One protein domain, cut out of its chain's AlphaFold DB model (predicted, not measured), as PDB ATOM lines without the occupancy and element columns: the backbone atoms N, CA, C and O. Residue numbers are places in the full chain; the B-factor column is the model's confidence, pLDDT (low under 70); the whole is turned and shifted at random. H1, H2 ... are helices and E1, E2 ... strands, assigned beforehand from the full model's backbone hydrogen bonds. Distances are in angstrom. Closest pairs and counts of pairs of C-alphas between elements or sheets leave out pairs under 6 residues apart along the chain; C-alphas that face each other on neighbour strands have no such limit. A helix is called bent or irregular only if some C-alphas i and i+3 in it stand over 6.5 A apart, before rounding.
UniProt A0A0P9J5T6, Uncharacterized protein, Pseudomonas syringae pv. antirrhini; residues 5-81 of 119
ATOM      1  N   ASP A   5      13.056 -32.222  38.655       87.94
ATOM      2  CA  ASP A   5      11.904 -31.458  38.187       87.94
ATOM      3  C   ASP A   5      12.264 -29.969  38.184       87.94
ATOM      4  O   ASP A   5      12.640 -29.391  39.206       87.94
ATOM      5  N   THR A   6      12.218 -29.341  37.011       90.56
ATOM      6  CA  THR A   6      12.610 -27.939  36.863       90.56
ATOM      7  C   THR A   6      11.476 -27.114  36.286       90.56
ATOM      8  O   THR A   6      11.109 -27.263  35.121       90.56
ATOM      9  N   ARG A   7      10.994 -26.142  37.065       91.69
ATOM     10  CA  ARG A   7      10.002 -25.168  36.600       91.69
ATOM     11  C   ARG A   7      10.669 -23.910  36.052       91.69
ATOM     12  O   ARG A   7      11.435 -23.236  36.750       91.69
ATOM     13  N   VAL A   8      10.310 -23.519  34.831       91.81
ATOM     14  CA  VAL A   8      10.764 -22.255  34.230       91.81
ATOM     15  C   VAL A   8      10.042 -21.083  34.892       91.81
ATOM     16  O   VAL A   8       8.857 -20.856  34.654       91.81
ATOM     17  N   SER A   9      10.751 -20.358  35.760       89.81
ATOM     18  CA  SER A   9      10.170 -19.283  36.582       89.81
ATOM     19  C   SER A   9      10.698 -17.893  36.217       89.81
ATOM     20  O   SER A   9      10.023 -16.904  36.478       89.81
ATOM     21  N   GLY A  10      11.887 -17.792  35.613       87.88
ATOM     22  CA  GLY A  10      12.411 -16.508  35.136       87.88
ATOM     23  C   GLY A  10      11.649 -16.020  33.903       87.88
ATOM     24  O   GLY A  10      11.561 -16.759  32.927       87.88
ATOM     25  N   SER A  11      11.146 -14.784  33.915       90.75
ATOM     26  CA  SER A  11      10.408 -14.187  32.787       90.75
ATOM     27  C   SER A  11      11.214 -14.213  31.483       90.75
ATOM     28  O   SER A  11      10.733 -14.690  30.457       90.75
ATOM     29  N   GLU A  12      12.478 -13.794  31.547       90.12
ATOM     30  CA  GLU A  12      13.391 -13.825  30.400       90.12
ATOM     31  C   GLU A  12      13.650 -15.259  29.924       90.12
ATOM     32  O   GLU A  12      13.620 -15.555  28.731       90.12
ATOM     33  N   ALA A  13      13.836 -16.188  30.867       91.25
ATOM     34  CA  ALA A  13      14.047 -17.594  30.549       91.25
ATOM     35  C   ALA A  13      12.822 -18.207  29.851       91.25
ATOM     36  O   ALA A  13      12.981 -18.922  28.865       91.25
ATOM     37  N   GLN A  14      11.605 -17.888  30.304       93.50
ATOM     38  CA  GLN A  14      10.368 -18.316  29.646       93.50
ATOM     39  C   GLN A  14      10.293 -17.795  28.208       93.50
ATOM     40  O   GLN A  14       9.947 -18.550  27.300       93.50
ATOM     41  N   HIS A  15      10.641 -16.526  27.986       93.44
ATOM     42  CA  HIS A  15      10.608 -15.927  26.655       93.44
ATOM     43  C   HIS A  15      11.622 -16.579  25.701       93.44
ATOM     44  O   HIS A  15      11.286 -16.911  24.563       93.44
ATOM     45  N   LEU A  16      12.840 -16.837  26.179       92.81
ATOM     46  CA  LEU A  16      13.884 -17.517  25.411       92.81
ATOM     47  C   LEU A  16      13.530 -18.972  25.080       92.81
ATOM     48  O   LEU A  16      13.751 -19.411  23.952       92.81
ATOM     49  N   VAL A  17      12.949 -19.713  26.030       92.31
ATOM     50  CA  VAL A  17      12.502 -21.096  25.797       92.31
ATOM     51  C   VAL A  17      11.418 -21.136  24.722       92.31
ATOM     52  O   VAL A  17      11.532 -21.921  23.784       92.31
ATOM     53  N   ARG A  18      10.432 -20.231  24.782       93.75
ATOM     54  CA  ARG A  18       9.378 -20.130  23.758       93.75
ATOM     55  C   ARG A  18       9.936 -19.825  22.368       93.75
ATOM     56  O   ARG A  18       9.485 -20.403  21.388       93.75
ATOM     57  N   LYS A  19      10.965 -18.976  22.263       91.50
ATOM     58  CA  LYS A  19      11.656 -18.719  20.983       91.50
ATOM     59  C   LYS A  19      12.328 -19.969  20.410       91.50
ATOM     60  O   LYS A  19      12.426 -20.105  19.194       91.50
ATOM     61  N   CYS A  20      12.777 -20.880  21.268       92.06
ATOM     62  CA  CYS A  20      13.416 -22.121  20.836       92.06
ATOM     63  C   CYS A  20      12.413 -23.179  20.357       92.06
ATOM     64  O   CYS A  20      12.828 -24.102  19.660       92.06
ATOM     65  N   GLU A  21      11.115 -23.042  20.660       92.56
ATOM     66  CA  GLU A  21      10.094 -24.014  20.246       92.56
ATOM     67  C   GLU A  21      10.070 -24.215  18.729       92.56
ATOM     68  O   GLU A  21       9.956 -25.349  18.266       92.56
ATOM     69  N   GLN A  22      10.226 -23.142  17.947       90.44
ATOM     70  CA  GLN A  22      10.247 -23.252  16.488       90.44
ATOM     71  C   GLN A  22      11.471 -24.033  15.999       90.44
ATOM     72  O   GLN A  22      11.334 -24.930  15.176       90.44
ATOM     73  N   ALA A  23      12.654 -23.769  16.561       90.88
ATOM     74  CA  ALA A  23      13.863 -24.515  16.216       90.88
ATOM     75  C   ALA A  23      13.717 -26.013  16.539       90.88
ATOM     76  O   ALA A  23      14.158 -26.861  15.766       90.88
ATOM     77  N   THR A  24      13.049 -26.352  17.646       92.62
ATOM     78  CA  THR A  24      12.752 -27.747  17.995       92.62
ATOM     79  C   THR A  24      11.737 -28.382  17.040       92.62
ATOM     80  O   THR A  24      11.934 -29.529  16.637       92.62
ATOM     81  N   LYS A  25      10.689 -27.650  16.633       94.00
ATOM     82  CA  LYS A  25       9.728 -28.112  15.611       94.00
ATOM     83  C   LYS A  25      10.414 -28.389  14.273       94.00
ATOM     84  O   LYS A  25      10.125 -29.399  13.640       94.00
ATOM     85  N   ASP A  26      11.393 -27.563  13.915       94.31
ATOM     86  CA  ASP A  26      12.225 -27.726  12.719       94.31
ATOM     87  C   ASP A  26      13.290 -28.842  12.865       94.31
ATOM     88  O   ASP A  26      14.170 -28.969  12.015       94.31
ATOM     89  N   LYS A  27      13.247 -29.647  13.941       93.31
ATOM     90  CA  LYS A  27      14.203 -30.726  14.273       93.31
ATOM     91  C   LYS A  27      15.667 -30.273  14.375       93.31
ATOM     92  O   LYS A  27      16.582 -31.081  14.208       93.31
ATOM     93  N   LYS A  28      15.901 -29.002  14.703       94.31
ATOM     94  CA  LYS A  28      17.244 -28.457  14.934       94.31
ATOM     95  C   LYS A  28      17.754 -28.839  16.319       94.31
ATOM     96  O   LYS A  28      16.992 -28.929  17.287       94.31
ATOM     97  N   LYS A  29      19.067 -29.031  16.444       94.75
ATOM     98  CA  LYS A  29      19.716 -29.373  17.715       94.75
ATOM     99  C   LYS A  29      19.864 -28.123  18.574       94.75
ATOM    100  O   LYS A  29      20.757 -27.308  18.349       94.75
ATOM    101  N   VAL A  30      19.015 -27.987  19.590       95.38
ATOM    102  CA  VAL A  30      19.066 -26.876  20.551       95.38
ATOM    103  C   VAL A  30      19.842 -27.293  21.802       95.38
ATOM    104  O   VAL A  30      19.532 -28.301  22.430       95.38
ATOM    105  N   LEU A  31      20.851 -26.508  22.180       95.12
ATOM    106  CA  LEU A  31      21.619 -26.658  23.416       95.12
ATOM    107  C   LEU A  31      21.484 -25.391  24.254       95.12
ATOM    108  O   LEU A  31      21.658 -24.286  23.743       95.12
ATOM    109  N   ILE A  32      21.220 -25.548  25.548       93.81
ATOM    110  CA  ILE A  32      21.000 -24.431  26.469       93.81
ATOM    111  C   ILE A  32      21.943 -24.586  27.658       93.81
ATOM    112  O   ILE A  32      21.907 -25.594  28.361       93.81
ATOM    113  N   GLY A  33      22.772 -23.573  27.904       93.88
ATOM    114  CA  GLY A  33      23.533 -23.448  29.142       93.88
ATOM    115  C   GLY A  33      22.741 -22.620  30.143       93.88
ATOM    116  O   GLY A  33      22.425 -21.467  29.859       93.88
ATOM    117  N   PHE A  34      22.433 -23.165  31.317       92.81
ATOM    118  CA  PHE A  34      21.601 -22.493  32.316       92.81
ATOM    119  C   PHE A  34      22.138 -22.643  33.738       92.81
ATOM    120  O   PHE A  34      23.039 -23.435  34.007       92.81
ATOM    121  N   ARG A  35      21.580 -21.847  34.655       89.19
ATOM    122  CA  ARG A  35      21.800 -21.978  36.098       89.19
ATOM    123  C   ARG A  35      20.466 -22.205  36.793       89.19
ATOM    124  O   ARG A  35      19.527 -21.427  36.609       89.19
ATOM    125  N   LEU A  36      20.411 -23.261  37.594       89.94
ATOM    126  CA  LEU A  36      19.287 -23.538  38.477       89.94
ATOM    127  C   LEU A  36      19.457 -22.757  39.776       89.94
ATOM    128  O   LEU A  36      20.559 -22.663  40.320       89.94
ATOM    129  N   GLY A  37      18.362 -22.164  40.233       87.19
ATOM    130  CA  GLY A  37      18.268 -21.493  41.519       87.19
ATOM    131  C   GLY A  37      17.176 -22.132  42.358       87.19
ATOM    132  O   GLY A  37      16.265 -22.757  41.817       87.19
ATOM    133  N   ASP A  38      17.283 -21.943  43.673       86.94
ATOM    134  CA  ASP A  38      16.313 -22.432  44.653       86.94
ATOM    135  C   ASP A  38      16.047 -23.929  44.471       86.94
ATOM    136  O   ASP A  38      14.990 -24.332  44.006       86.94
ATOM    137  N   LEU A  39      17.053 -24.750  44.767       90.31
ATOM    138  CA  LEU A  39      16.904 -26.199  44.793       90.31
ATOM    139  C   LEU A  39      16.270 -26.604  46.125       90.31
ATOM    140  O   LEU A  39      16.768 -26.196  47.178       90.31
ATOM    141  N   TRP A  40      15.218 -27.412  46.091       89.38
ATOM    142  CA  TRP A  40      14.656 -28.029  47.291       89.38
ATOM    143  C   TRP A  40      14.258 -29.477  47.033       89.38
ATOM    144  O   TRP A  40      13.975 -29.885  45.907       89.38
ATOM    145  N   THR A  41      14.260 -30.261  48.101       91.00
ATOM    146  CA  THR A  41      13.834 -31.658  48.092       91.00
ATOM    147  C   THR A  41      12.384 -31.743  48.528       91.00
ATOM    148  O   THR A  41      12.011 -31.169  49.550       91.00
ATOM    149  N   ASP A  42      11.587 -32.472  47.765       87.88
ATOM    150  CA  ASP A  42      10.205 -32.793  48.078       87.88
ATOM    151  C   ASP A  42      10.099 -34.300  48.312       87.88
ATOM    152  O   ASP A  42      10.369 -35.097  47.409       87.88
ATOM    153  N   VAL A  43       9.787 -34.687  49.546       87.62
ATOM    154  CA  VAL A  43       9.621 -36.091  49.925       87.62
ATOM    155  C   VAL A  43       8.154 -36.429  49.746       87.62
ATOM    156  O   VAL A  43       7.295 -35.811  50.372       87.62
ATOM    157  N   PHE A  44       7.869 -37.404  48.893       85.06
ATOM    158  CA  PHE A  44       6.505 -37.818  48.600       85.06
ATOM    159  C   PHE A  44       6.356 -39.319  48.807       85.06
ATOM    160  O   PHE A  44       7.300 -40.090  48.641       85.06
ATOM    161  N   THR A  45       5.155 -39.738  49.177       84.38
ATOM    162  CA  THR A  45       4.826 -41.152  49.333       84.38
ATOM    163  C   THR A  45       4.129 -41.629  48.070       84.38
ATOM    164  O   THR A  45       3.194 -40.988  47.588       84.38
ATOM    165  N   TYR A  46       4.581 -42.751  47.516       81.25
ATOM    166  CA  TYR A  46       3.894 -43.369  46.388       81.25
ATOM    167  C   TYR A  46       2.558 -43.953  46.868       81.25
ATOM    168  O   TYR A  46       2.531 -44.866  47.690       81.25
ATOM    169  N   GLU A  47       1.438 -43.436  46.359       79.25
ATOM    170  CA  GLU A  47       0.102 -43.902  46.764       79.25
ATOM    171  C   GLU A  47      -0.341 -45.185  46.044       79.25
ATOM    172  O   GLU A  47      -1.201 -45.910  46.539       79.25
ATOM    173  N   LYS A  48       0.207 -45.468  44.854       78.44
ATOM    174  CA  LYS A  48      -0.231 -46.571  43.983       78.44
ATOM    175  C   LYS A  48       0.945 -47.218  43.252       78.44
ATOM    176  O   LYS A  48       1.925 -46.548  42.935       78.44
ATOM    177  N   GLY A  49       0.792 -48.499  42.919       80.12
ATOM    178  CA  GLY A  49       1.764 -49.290  42.156       80.12
ATOM    179  C   GLY A  49       2.590 -50.242  43.024       80.12
ATOM    180  O   GLY A  49       2.340 -50.387  44.214       80.12
ATOM    181  N   GLU A  50       3.586 -50.888  42.416       77.88
ATOM    182  CA  GLU A  50       4.444 -51.903  43.059       77.88
ATOM    183  C   GLU A  50       5.294 -51.332  44.210       77.88
ATOM    184  O   GLU A  50       5.662 -52.046  45.133       77.88
ATOM    185  N   ARG A  51       5.536 -50.016  44.180       75.50
ATOM    186  CA  ARG A  51       6.260 -49.247  45.206       75.50
ATOM    187  C   ARG A  51       5.325 -48.470  46.135       75.50
ATOM    188  O   ARG A  51       5.746 -47.494  46.754       75.50
ATOM    189  N   ALA A  52       4.038 -48.823  46.176       78.69
ATOM    190  CA  ALA A  52       3.079 -48.168  47.059       78.69
ATOM    191  C   ALA A  52       3.593 -48.201  48.507       78.69
ATOM    192  O   ALA A  52       4.127 -49.214  48.950       78.69
ATOM    193  N   SER A  53       3.428 -47.091  49.229       78.31
ATOM    194  CA  SER A  53       3.952 -46.820  50.580       78.31
ATOM    195  C   SER A  53       5.461 -46.565  50.714       78.31
ATOM    196  O   SER A  53       5.905 -46.185  51.798       78.31
ATOM    197  N   GLU A  54       6.252 -46.659  49.642       83.25
ATOM    198  CA  GLU A  54       7.651 -46.220  49.686       83.25
ATOM    199  C   GLU A  54       7.768 -44.687  49.685       83.25
ATOM    200  O   GLU A  54       6.949 -43.968  49.099       83.25
ATOM    201  N   GLN A  55       8.820 -44.174  50.330       82.88
ATOM    202  CA  GLN A  55       9.178 -42.758  50.275       82.88
ATOM    203  C   GLN A  55      10.068 -42.491  49.059       82.88
ATOM    204  O   GLN A  55      11.183 -43.001  48.955       82.88
ATOM    205  N   GLY A  56       9.567 -41.668  48.143       86.25
ATOM    206  CA  GLY A  56      10.332 -41.085  47.051       86.25
ATOM    207  C   GLY A  56      10.881 -39.714  47.434       86.25
ATOM    208  O   GLY A  56      10.272 -38.971  48.204       86.25
ATOM    209  N   VAL A  57      12.026 -39.352  46.859       86.81
ATOM    210  CA  VAL A  57      12.579 -37.996  46.951       86.81
ATOM    211  C   VAL A  57      12.599 -37.399  45.552       86.81
ATOM    212  O   VAL A  57      13.253 -37.922  44.653       86.81
ATOM    213  N   SER A  58      11.879 -36.298  45.363       88.12
ATOM    214  CA  SER A  58      11.947 -35.486  44.152       88.12
ATOM    215  C   SER A  58      12.803 -34.260  44.420       88.12
ATOM    216  O   SER A  58      12.591 -33.526  45.386       88.12
ATOM    217  N   VAL A  59      13.779 -34.014  43.555       90.88
ATOM    218  CA  VAL A  59      14.548 -32.774  43.592       90.88
ATOM    219  C   VAL A  59      13.861 -31.774  42.670       90.88
ATOM    220  O   VAL A  59      13.763 -32.006  41.465       90.88
ATOM    221  N   LYS A  60      13.397 -30.660  43.240       91.62
ATOM    222  CA  LYS A  60      12.729 -29.572  42.522       91.62
ATOM    223  C   LYS A  60      13.639 -28.357  42.423       91.62
ATOM    224  O   LYS A  60      14.326 -27.998  43.379       91.62
ATOM    225  N   ALA A  61      13.628 -27.708  41.268       93.44
ATOM    226  CA  ALA A  61      14.444 -26.534  40.988       93.44
ATOM    227  C   ALA A  61      13.676 -25.473  40.196       93.44
ATOM    228  O   ALA A  61      12.725 -25.762  39.461       93.44
ATOM    229  N   ARG A  62      14.143 -24.222  40.274       92.56
ATOM    230  CA  ARG A  62      13.660 -23.142  39.407       92.56
ATOM    231  C   ARG A  62      14.714 -22.757  38.384       92.56
ATOM    232  O   ARG A  62      15.838 -22.376  38.719       92.56
ATOM    233  N   LEU A  63      14.319 -22.779  37.113       92.38
ATOM    234  CA  LEU A  63      15.112 -22.181  36.047       92.38
ATOM    235  C   LEU A  63      14.858 -20.670  36.035       92.38
ATOM    236  O   LEU A  63      13.793 -20.197  35.626       92.38
ATOM    237  N   LEU A  64      15.853 -19.928  36.520       90.06
ATOM    238  CA  LEU A  64      15.810 -18.470  36.637       90.06
ATOM    239  C   LEU A  64      16.678 -17.769  35.590       90.06
ATOM    240  O   LEU A  64      16.420 -16.616  35.255       90.06
ATOM    241  N   TYR A  65      17.720 -18.441  35.095       90.50
ATOM    242  CA  TYR A  65      18.731 -17.816  34.253       90.50
ATOM    243  C   TYR A  65      19.253 -18.763  33.176       90.50
ATOM    244  O   TYR A  65      19.712 -19.869  33.472       90.50
ATOM    245  N   ILE A  66      19.263 -18.270  31.939       93.06
ATOM    246  CA  ILE A  66      19.895 -18.913  30.789       93.06
ATOM    247  C   ILE A  66      21.162 -18.124  30.454       93.06
ATOM    248  O   ILE A  66      21.107 -16.922  30.216       93.06
ATOM    249  N   SER A  67      22.305 -18.806  30.456       92.81
ATOM    250  CA  SER A  67      23.617 -18.240  30.139       92.81
ATOM    251  C   SER A  67      23.820 -18.095  28.634       92.81
ATOM    252  O   SER A  67      24.300 -17.064  28.177       92.81
ATOM    253  N   TRP A  68      23.492 -19.129  27.859       95.19
ATOM    254  CA  TRP A  68      23.653 -19.130  26.406       95.19
ATOM    255  C   TRP A  68      22.748 -20.173  25.753       95.19
ATOM    256  O   TRP A  68      22.348 -21.146  26.395       95.19
ATOM    257  N   ILE A  69      22.454 -19.971  24.471       95.56
ATOM    258  CA  ILE A  69      21.686 -20.901  23.640       95.56
ATOM    259  C   ILE A  69      22.437 -21.102  22.328       95.56
ATOM    260  O   ILE A  69      22.873 -20.134  21.698       95.56
ATOM    261  N   LYS A  70      22.575 -22.362  21.918       95.62
ATOM    262  CA  LYS A  70      23.078 -22.752  20.603       95.62
ATOM    263  C   LYS A  70      22.014 -23.524  19.836       95.62
ATOM    264  O   LYS A  70      21.374 -24.399  20.410       95.62
ATOM    265  N   VAL A  71      21.874 -23.239  18.549       95.44
ATOM    266  CA  VAL A  71      21.011 -23.976  17.618       95.44
ATOM    267  C   VAL A  71      21.889 -24.469  16.476       95.44
ATOM    268  O   VAL A  71      22.587 -23.669  15.860       95.44
ATOM    269  N   ASP A  72      21.928 -25.784  16.258       93.69
ATOM    270  CA  ASP A  72      22.801 -26.451  15.276       93.69
ATOM    271  C   ASP A  72      24.279 -26.041  15.396       93.69
ATOM    272  O   ASP A  72      25.001 -25.886  14.419       93.69
ATOM    273  N   GLY A  73      24.736 -25.827  16.634       92.56
ATOM    274  CA  GLY A  73      26.104 -25.393  16.935       92.56
ATOM    275  C   GLY A  73      26.327 -23.876  16.904       92.56
ATOM    276  O   GLY A  73      27.301 -23.411  17.500       92.56
ATOM    277  N   ASN A  74      25.402 -23.095  16.339       94.25
ATOM    278  CA  ASN A  74      25.503 -21.635  16.250       94.25
ATOM    279  C   ASN A  74      24.988 -20.954  17.520       94.25
ATOM    280  O   ASN A  74      23.877 -21.229  17.970       94.25
ATOM    281  N   MET A  75      25.777 -20.047  18.101       93.88
ATOM    282  CA  MET A  75      25.399 -19.306  19.309       93.88
ATOM    283  C   MET A  75      24.399 -18.197  18.966       93.88
ATOM    284  O   MET A  75      24.786 -17.143  18.474       93.88
ATOM    285  N   VAL A  76      23.116 -18.438  19.241       93.69
ATOM    286  CA  VAL A  76      22.022 -17.497  18.931       93.69
ATOM    287  C   VAL A  76      21.715 -16.543  20.082       93.69
ATOM    288  O   VAL A  76      21.118 -15.491  19.880       93.69
ATOM    289  N   TYR A  77      22.113 -16.905  21.302       93.50
ATOM    290  CA  TYR A  77      21.937 -16.072  22.484       93.50
ATOM    291  C   TYR A  77      23.097 -16.271  23.452       93.50
ATOM    292  O   TYR A  77      23.523 -17.399  23.714       93.50
ATOM    293  N   LYS A  78      23.568 -15.169  24.031       94.06
ATOM    294  CA  LYS A  78      24.528 -15.152  25.130       94.06
ATOM    295  C   LYS A  78      24.111 -14.042  26.083       94.06
ATOM    296  O   LYS A  78      24.083 -12.879  25.698       94.06
ATOM    297  N   ALA A  79      23.771 -14.412  27.309       89.44
ATOM    298  CA  ALA A  79      23.454 -13.449  28.344       89.44
ATOM    299  C   ALA A  79      24.723 -12.706  28.762       89.44
ATOM    300  O   ALA A  79      25.789 -13.318  28.920       89.44
ATOM    301  N   GLU A  80      24.603 -11.402  28.992       84.44
ATOM    302  CA  GLU A  80      25.671 -10.667  29.652       84.44
ATOM    303  C   GLU A  80      25.888 -11.251  31.052       84.44
ATOM    304  O   GLU A  80      24.918 -11.494  31.787       84.44
ATOM    305  N   PRO A  81      27.142 -11.528  31.447       69.62
ATOM    306  CA  PRO A  81      27.413 -12.028  32.777       69.62
ATOM    307  C   PRO A  81      27.001 -10.955  33.784       69.62
ATOM    308  O   PRO A  81      27.729  -9.991  34.001       69.62
TER     309      PRO A  81
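AT A GLANCE: This is residues 5 to 81 of the 119 residues of an uncharacterized protein of Pseudomonas syringae pv. antirrhini (UniProt A0A0P9J5T6). A long, twisted ribbon of two strands, the hairpin of E2 and E3, makes the length of this elongated domain, and H1 packs on the sheet, with most of its C-alpha pairs within 10 A made to E3, 25 of 40. Short E1 and E4 lie along one side of E3, E2 along the other. The printed part has 77 residues, in the order E1, H1, E2, E3, E4; the class is mixed, helices and strands. It is loose, with a radius of gyration of the C-alphas of 16.6 A and spans of 47 by 29 by 18 A.

HOW THE PARTS SIT: Start at E3, residues 55 to 71, the strand with three neighbours in a branched sheet. E2, residues 30 to 45, is its antiparallel neighbour, with N 42 and O 58 at 2.8 A. E2 bends by 86 degrees at residue 33 and E3 by 86 degrees at residue 68; these C-alphas face each other at 5.1 A. E1, residues 5 to 8, is parallel to E3, with N 7 and O 61 at 3.0 A. E4, residues 74 to 78, forms a hairpin with E3, N 71 and O 74 at 2.9 A, and ends the meander E2 E3 E4, each strand the antiparallel neighbour of the one before. E1 and E4 are apart. H1, residues 11 to 25, is on the sheet; its closest C-alphas to E3 are Ala 13 and Tyr 65, 6.0 A. In H1, 9 of 11 O i to N i+4 pairs are within hydrogen-bond range.

IN THESE COORDINATES: Find C-alpha 5 at (11.904, -31.458, 38.187), where E1 begins; it spans 10.1 A. H1 spans 22.1 A and is only just irregular, C-alphas 19 and 22 being 6.54 A apart. E2 spans 35.1 A, and E3 runs 39.5 A from C-alpha 55 at (9.178, -42.758, 50.275). E4 spans 11.0 A to C-alpha 78 at (24.528, -15.152, 25.130).

THE WHOLE: Look at Glu 50 and Glu 80, whose C-alphas, 48.3 A apart, are the two farthest apart. The printed part has no cut and no long link. Residue 81 is under pLDDT 70.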